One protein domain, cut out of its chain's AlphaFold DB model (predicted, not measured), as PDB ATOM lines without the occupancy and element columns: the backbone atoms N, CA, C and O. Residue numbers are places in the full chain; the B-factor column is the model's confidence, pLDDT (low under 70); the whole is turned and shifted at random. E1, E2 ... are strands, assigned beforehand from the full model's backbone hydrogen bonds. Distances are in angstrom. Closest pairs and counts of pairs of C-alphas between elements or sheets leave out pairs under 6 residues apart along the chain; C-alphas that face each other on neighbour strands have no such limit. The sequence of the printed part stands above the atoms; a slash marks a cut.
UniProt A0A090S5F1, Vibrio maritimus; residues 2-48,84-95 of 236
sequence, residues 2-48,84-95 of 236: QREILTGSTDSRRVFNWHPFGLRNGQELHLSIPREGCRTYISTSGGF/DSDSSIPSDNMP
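AT A GLANCE: This is residues 2 to 48 and 84 to 95 of the 236 residues of a protein of Vibrio maritimus (UniProt A0A090S5F1). Little regular structure is present: a small three-stranded sheet lies at one side, and loops make up the rest. Residues 31 to 48 lead away from E3 and fold back in a wide loop, and residues 84 to 95 form a separate strip. The printed part has 59 residues, with no named helix and strands E1, E2, E3 along it; the sheet, E2 - E1 - E3, is antiparallel and the class all strand. It is only just compact, close to loose, with a radius of gyration of the C-alphas of 12.3 A and spans of 32 by 30 by 21 A.

IN THESE COORDINATES: E1, residues 3 to 8, begins at C-alpha 3 (178.466, 184.146, 152.709) and is 16.6 A long. E2, residues 12 to 16, measures 13.5 A. E3, residues 27 to 30, measures 10.0 A and ends at C-alpha 30 (176.289, 191.866, 159.165).

HOW THE PARTS SIT: Inner strand E1 forms an antiparallel hairpin with E2, at 146 degrees between directions; N 6 and O 13 are 2.8 A apart, within hydrogen-bond range. C-alphas 12 and 7 face each other at 4.4 A. E1 and E3 are antiparallel at 150 degrees, with N 28 and O 7 within range at 2.8 A. Edge strands E2 and E3 are apart.

THE WHOLE: Residues 49 to 83 are not printed; C-alphas 48 and 84 are 9.1 A apart across the cut. No link between strands is long. pLDDT is under 70 at residues 2 to 3 and 5 to 11.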
ATOM      1  N   GLN A   2     175.989 180.028 152.021       56.72
ATOM      2  CA  GLN A   2     175.777 181.464 152.161       56.72
ATOM      3  C   GLN A   2     177.025 182.130 152.754       56.72
ATOM      4  O   GLN A   2     177.747 181.511 153.538       56.72
ATOM      5  N   ARG A   3     177.309 183.350 152.296       56.06
ATOM      6  CA  ARG A   3     178.466 184.146 152.709       56.06
ATOM      7  C   ARG A   3     177.937 185.330 153.503       56.06
ATOM      8  O   ARG A   3     177.086 186.039 152.974       56.06
ATOM      9  N   GLU A   4     178.463 185.531 154.701       72.06
ATOM     10  CA  GLU A   4     178.167 186.705 155.523       72.06
ATOM     11  C   GLU A   4     179.352 187.673 155.483       72.06
ATOM     12  O   GLU A   4     180.473 187.290 155.120       72.06
ATOM     13  N   ILE A   5     179.099 188.943 155.790       60.03
ATOM     14  CA  ILE A   5     180.100 190.004 155.665       60.03
ATOM     15  C   ILE A   5     180.464 190.501 157.061       60.03
ATOM     16  O   ILE A   5     179.608 190.949 157.821       60.03
ATOM     17  N   LEU A   6     181.754 190.422 157.375       60.97
ATOM     18  CA  LEU A   6     182.359 191.062 158.529       60.97
ATOM     19  C   LEU A   6     182.952 192.402 158.092       60.97
ATOM     20  O   LEU A   6     183.759 192.445 157.162       60.97
ATOM     21  N   THR A   7     182.575 193.477 158.765       56.94
ATOM     22  CA  THR A   7     183.077 194.835 158.535       56.94
ATOM     23  C   THR A   7     183.820 195.322 159.777       56.94
ATOM     24  O   THR A   7     183.565 194.904 160.902       56.94
ATOM     25  N   GLY A   8     184.801 196.189 159.586       57.38
ATOM     26  CA  GLY A   8     185.490 196.902 160.653       57.38
ATOM     27  C   GLY A   8     185.881 198.291 160.175       57.38
ATOM     28  O   GLY A   8     185.740 198.611 158.996       57.38
ATOM     29  N   SER A   9     186.417 199.106 161.083       46.91
ATOM     30  CA  SER A   9     186.773 200.508 160.810       46.91
ATOM     31  C   SER A   9     187.732 200.717 159.628       46.91
ATOM     32  O   SER A   9     187.782 201.815 159.082       46.91
ATOM     33  N   THR A  10     188.492 199.691 159.223       44.28
ATOM     34  CA  THR A  10     189.501 199.770 158.148       44.28
ATOM     35  C   THR A  10     189.561 198.544 157.220       44.28
ATOM     36  O   THR A  10     190.381 198.535 156.307       44.28
ATOM     37  N   ASP A  11     188.714 197.522 157.403       62.41
ATOM     38  CA  ASP A  11     188.730 196.302 156.573       62.41
ATOM     39  C   ASP A  11     187.343 195.635 156.515       62.41
ATOM     40  O   ASP A  11     186.575 195.679 157.477       62.41
ATOM     41  N   SER A  12     187.031 194.984 155.393       73.69
ATOM     42  CA  SER A  12     185.847 194.138 155.237       73.69
ATOM     43  C   SER A  12     186.255 192.770 154.699       73.69
ATOM     44  O   SER A  12     186.890 192.661 153.649       73.69
ATOM     45  N   ARG A  13     185.859 191.702 155.394       84.81
ATOM     46  CA  ARG A  13     186.156 190.322 154.993       84.81
ATOM     47  C   ARG A  13     184.919 189.444 155.066       84.81
ATOM     48  O   ARG A  13     184.023 189.654 155.872       84.81
ATOM     49  N   ARG A  14     184.867 188.418 154.222       82.94
ATOM     50  CA  ARG A  14     183.756 187.459 154.236       82.94
ATOM     51  C   ARG A  14     184.007 186.371 155.270       82.94
ATOM     52  O   ARG A  14     185.122 185.862 155.366       82.94
ATOM     53  N   VAL A  15     182.953 185.989 155.980       88.12
ATOM     54  CA  VAL A  15     182.933 184.822 156.866       88.12
ATOM     55  C   VAL A  15     181.908 183.811 156.358       88.12
ATOM     56  O   VAL A  15     181.003 184.136 155.580       88.12
ATOM     57  N   PHE A  16     182.088 182.551 156.742       84.50
ATOM     58  CA  PHE A  16     181.263 181.447 156.272       84.50
ATOM     59  C   PHE A  16     180.469 180.862 157.433       84.50
ATOM     60  O   PHE A  16     181.010 180.643 158.514       84.50
ATOM     61  N   ASN A  17     179.198 180.541 157.187       87.69
ATOM     62  CA  ASN A  17     178.416 179.746 158.131       87.69
ATOM     63  C   ASN A  17     179.140 178.426 158.419       87.69
ATOM     64  O   ASN A  17     179.837 177.900 157.546       87.69
ATOM     65  N   TRP A  18     178.930 177.871 159.615       88.56
ATOM     66  CA  TRP A  18     179.528 176.599 160.045       88.56
ATOM     67  C   TRP A  18     181.056 176.631 160.245       88.56
ATOM     68  O   TRP A  18     181.670 175.574 160.395       88.56
ATOM     69  N   HIS A  19     181.660 177.823 160.262       88.94
ATOM     70  CA  HIS A  19     183.085 178.035 160.520       88.94
ATOM     71  C   HIS A  19     183.256 178.973 161.721       88.94
ATOM     72  O   HIS A  19     182.586 180.010 161.767       88.94
ATOM     73  N   PRO A  20     184.142 178.655 162.680       90.25
ATOM     74  CA  PRO A  20     184.518 179.607 163.711       90.25
ATOM     75  C   PRO A  20     185.322 180.757 163.088       90.25
ATOM     76  O   PRO A  20     186.091 180.577 162.142       90.25
ATOM     77  N   PHE A  21     185.147 181.965 163.612       89.25
ATOM     78  CA  PHE A  21     185.918 183.130 163.191       89.25
ATOM     79  C   PHE A  21     186.131 184.083 164.364       89.25
ATOM     80  O   PHE A  21     185.310 184.172 165.269       89.25
ATOM     81  N   GLY A  22     187.241 184.819 164.325       89.06
ATOM     82  CA  GLY A  22     187.510 185.891 165.278       89.06
ATOM     83  C   GLY A  22     186.785 187.182 164.903       89.06
ATOM     84  O   GLY A  22     186.816 187.592 163.735       89.06
ATOM     85  N   LEU A  23     186.198 187.822 165.912       88.06
ATOM     86  CA  LEU A  23     185.616 189.159 165.863       88.06
ATOM     87  C   LEU A  23     186.390 190.048 166.843       88.06
ATOM     88  O   LEU A  23     186.436 189.755 168.035       88.06
ATOM     89  N   ARG A  24     187.055 191.093 166.343       87.12
ATOM     90  CA  ARG A  24     187.841 192.018 167.175       87.12
ATOM     91  C   ARG A  24     186.966 193.153 167.695       87.12
ATOM     92  O   ARG A  24     185.945 193.478 167.096       87.12
ATOM     93  N   ASN A  25     187.410 193.796 168.775       88.38
ATOM     94  CA  ASN A  25     186.760 195.003 169.280       88.38
ATOM     95  C   ASN A  25     186.647 196.062 168.163       88.38
ATOM     96  O   ASN A  25     187.612 196.300 167.434       88.38
ATOM     97  N   GLY A  26     185.462 196.658 168.016       88.88
ATOM     98  CA  GLY A  26     185.140 197.618 166.956       88.88
ATOM     99  C   GLY A  26     184.836 197.012 165.578       88.88
ATOM    100  O   GLY A  26     184.675 197.767 164.623       88.88
ATOM    101  N   GLN A  27     184.778 195.682 165.441       90.62
ATOM    102  CA  GLN A  27     184.262 195.027 164.235       90.62
ATOM    103  C   GLN A  27     182.775 194.700 164.374       90.62
ATOM    104  O   GLN A  27     182.296 194.372 165.459       90.62
ATOM    105  N   GLU A  28     182.073 194.716 163.248       91.75
ATOM    106  CA  GLU A  28     180.653 194.419 163.131       91.75
ATOM    107  C   GLU A  28     180.432 193.210 162.211       91.75
ATOM    108  O   GLU A  28     181.100 193.019 161.191       91.75
ATOM    109  N   LEU A  29     179.480 192.357 162.587       91.75
ATOM    110  CA  LEU A  29     179.018 191.247 161.761       91.75
ATOM    111  C   LEU A  29     177.654 191.603 161.177       91.75
ATOM    112  O   LEU A  29     176.682 191.737 161.919       91.75
ATOM    113  N   HIS A  30     177.561 191.672 159.851       91.38
ATOM    114  CA  HIS A  30     176.289 191.866 159.165       91.38
ATOM    115  C   HIS A  30     175.792 190.541 158.590       91.38
ATOM    116  O   HIS A  30     176.453 189.921 157.750       91.38
ATOM    117  N   LEU A  31     174.599 190.133 159.028       88.62
ATOM    118  CA  LEU A  31     173.895 188.982 158.479       88.62
ATOM    119  C   LEU A  31     172.959 189.412 157.348       88.62
ATOM    120  O   LEU A  31     172.127 190.303 157.506       88.62
ATOM    121  N   SER A  32     173.079 188.741 156.210       86.44
ATOM    122  CA  SER A  32     172.213 188.910 155.048       86.44
ATOM    123  C   SER A  32     170.973 188.019 155.143       86.44
ATOM    124  O   SER A  32     170.941 187.026 155.873       86.44
ATOM    125  N   ILE A  33     169.950 188.333 154.345       85.06
ATOM    126  CA  ILE A  33     168.742 187.502 154.240       85.06
ATOM    127  C   ILE A  33     169.131 186.078 153.801       85.06
ATOM    128  O   ILE A  33     169.852 185.922 152.807       85.06
ATOM    129  N   PRO A  34     168.663 185.029 154.506       84.00
ATOM    130  CA  PRO A  34     169.006 183.660 154.172       84.00
ATOM    131  C   PRO A  34     168.460 183.232 152.808       84.00
ATOM    132  O   PRO A  34     167.280 183.419 152.509       84.00
ATOM    133  N   ARG A  35     169.308 182.599 151.986       83.00
ATOM    134  CA  ARG A  35     168.865 181.968 150.723       83.00
ATOM    135  C   ARG A  35     168.031 180.716 150.998       83.00
ATOM    136  O   ARG A  35     167.009 180.483 150.353       83.00
ATOM    137  N   GLU A  36     168.450 179.951 151.999       82.81
ATOM    138  CA  GLU A  36     167.822 178.717 152.463       82.81
ATOM    139  C   GLU A  36     167.665 178.741 153.979       82.81
ATOM    140  O   GLU A  36     168.522 179.266 154.690       82.81
ATOM    141  N   GLY A  37     166.595 178.116 154.465       87.00
ATOM    142  CA  GLY A  37     166.268 178.112 155.883       87.00
ATOM    143  C   GLY A  37     165.625 179.418 156.354       87.00
ATOM    144  O   GLY A  37     165.480 180.384 155.606       87.00
ATOM    145  N   CYS A  38     165.216 179.421 157.617       89.19
ATOM    146  CA  CYS A  38     164.492 180.507 158.273       89.19
ATOM    147  C   CYS A  38     165.246 181.066 159.491       89.19
ATOM    148  O   CYS A  38     164.953 182.173 159.934       89.19
ATOM    149  N   ARG A  39     166.194 180.308 160.058       91.31
ATOM    150  CA  ARG A  39     166.838 180.624 161.339       91.31
ATOM    151  C   ARG A  39     168.356 180.512 161.238       91.31
ATOM    152  O   ARG A  39     168.880 179.491 160.792       91.31
ATOM    153  N   THR A  40     169.041 181.527 161.747       91.19
ATOM    154  CA  THR A  40     170.498 181.557 161.910       91.19
ATOM    155  C   THR A  40     170.824 181.598 163.395       91.19
ATOM    156  O   THR A  40     170.149 182.283 164.159       91.19
ATOM    157  N   TYR A  41     171.854 180.860 163.799       92.69
ATOM    158  CA  TYR A  41     172.349 180.844 165.171       92.69
ATOM    159  C   TYR A  41     173.731 181.491 165.205       92.69
ATOM    160  O   TYR A  41     174.576 181.177 164.368       92.69
ATOM    161  N   ILE A  42     173.945 182.374 166.178       92.62
ATOM    162  CA  ILE A  42     175.255 182.935 166.510       92.62
ATOM    163  C   ILE A  42     175.627 182.423 167.898       92.62
ATOM    164  O   ILE A  42     174.801 182.417 168.810       92.62
ATOM    165  N   SER A  43     176.878 182.010 168.048       91.88
ATOM    166  CA  SER A  43     177.462 181.598 169.319       91.88
ATOM    167  C   SER A  43     178.796 182.297 169.524       91.88
ATOM    168  O   SER A  43     179.544 182.500 168.568       91.88
ATOM    169  N   THR A  44     179.116 182.599 170.774       91.00
ATOM    170  CA  THR A  44     180.446 183.031 171.207       91.00
ATOM    171  C   THR A  44     181.153 181.879 171.911       91.00
ATOM    172  O   THR A  44     180.502 180.954 172.408       91.00
ATOM    173  N   SER A  45     182.485 181.936 171.985       89.31
ATOM    174  CA  SER A  45     183.228 181.079 172.917       89.31
ATOM    175  C   SER A  45     182.700 181.317 174.340       89.31
ATOM    176  O   SER A  45     182.333 182.443 174.680       89.31
ATOM    177  N   GLY A  46     182.531 180.250 175.122       89.50
ATOM    178  CA  GLY A  46     181.933 180.298 176.467       89.50
ATOM    179  C   GLY A  46     180.423 180.593 176.534       89.50
ATOM    180  O   GLY A  46     179.802 180.325 177.559       89.50
ATOM    181  N   GLY A  47     179.807 181.085 175.456       92.75
ATOM    182  CA  GLY A  47     178.409 181.513 175.435       92.75
ATOM    183  C   GLY A  47     178.191 182.930 175.975       92.75
ATOM    184  O   GLY A  47     179.123 183.730 176.087       92.75
ATOM    185  N   PHE A  48     176.932 183.248 176.274       94.00
ATOM    186  CA  PHE A  48     176.515 184.556 176.782       94.00
ATOM    187  C   PHE A  48     176.222 184.493 178.286       94.00
ATOM    188  O   PHE A  48     175.577 183.557 178.756       94.00
ATOM    189  N   ASP A  84     183.692 185.181 179.727       82.88
ATOM    190  CA  ASP A  84     185.144 185.186 179.569       82.88
ATOM    191  C   ASP A  84     185.621 183.758 179.292       82.88
ATOM    192  O   ASP A  84     185.385 182.826 180.060       82.88
ATOM    193  N   SER A  85     186.257 183.578 178.143       82.62
ATOM    194  CA  SER A  85     186.708 182.282 177.655       82.62
ATOM    195  C   SER A  85     188.000 182.451 176.870       82.62
ATOM    196  O   SER A  85     188.383 183.565 176.500       82.62
ATOM    197  N   ASP A  86     188.693 181.337 176.640       77.50
ATOM    198  CA  ASP A  86     189.870 181.342 175.784       77.50
ATOM    199  C   ASP A  86     189.502 181.924 174.408       77.50
ATOM    200  O   ASP A  86     188.495 181.559 173.792       77.50
ATOM    201  N   SER A  87     190.323 182.872 173.960       76.94
ATOM    202  CA  SER A  87     190.181 183.557 172.675       76.94
ATOM    203  C   SER A  87     190.730 182.723 171.512       76.94
ATOM    204  O   SER A  87     190.770 183.203 170.375       76.94
ATOM    205  N   SER A  88     191.174 181.490 171.777       82.81
ATOM    206  CA  SER A  88     191.565 180.543 170.743       82.81
ATOM    207  C   SER A  88     190.381 180.243 169.817       82.81
ATOM    208  O   SER A  88     189.263 179.936 170.228       82.81
ATOM    209  N   ILE A  89     190.624 180.387 168.517       81.12
ATOM    210  CA  ILE A  89     189.655 180.030 167.484       81.12
ATOM    211  C   ILE A  89     189.867 178.542 167.203       81.12
ATOM    212  O   ILE A  89     190.980 178.179 166.807       81.12
ATOM    213  N   PRO A  90     188.850 177.677 167.378       81.25
ATOM    214  CA  PRO A  90     188.977 176.272 167.021       81.25
ATOM    215  C   PRO A  90     189.419 176.120 165.562       81.25
ATOM    216  O   PRO A  90     188.923 176.825 164.682       81.25
ATOM    217  N   SER A  91     190.346 175.200 165.298       77.00
ATOM    218  CA  SER A  91     190.806 174.904 163.932       77.00
ATOM    219  C   SER A  91     189.747 174.188 163.097       77.00
ATOM    220  O   SER A  91     189.772 174.249 161.866       77.00
ATOM    221  N   ASP A  92     188.831 173.494 163.771       81.94
ATOM    222  CA  ASP A  92     187.928 172.553 163.137       81.94
ATOM    223  C   ASP A  92     186.629 173.238 162.726       81.94
ATOM    224  O   ASP A  92     185.862 173.762 163.535       81.94
ATOM    225  N   ASN A  93     186.368 173.191 161.425       85.06
ATOM    226  CA  ASN A  93     185.076 173.563 160.874       85.06
ATOM    227  C   ASN A  93     184.081 172.426 161.084       85.06
ATOM    228  O   ASN A  93     184.445 171.248 161.132       85.06
ATOM    229  N   MET A  94     182.795 172.765 161.098       86.06
ATOM    230  CA  MET A  94     181.763 171.739 161.128       86.06
ATOM    231  C   MET A  94     181.826 170.886 159.849       86.06
ATOM    232  O   MET A  94     181.813 171.426 158.736       86.06
ATOM    233  N   PRO A  95     181.880 169.549 159.960       83.38
ATOM    234  CA  PRO A  95     181.976 168.679 158.808       83.38
ATOM    235  C   PRO A  95     180.668 168.719 158.032       83.38
ATOM    236  O   PRO A  95     179.570 168.763 158.592       83.38
TER     237      PRO A  95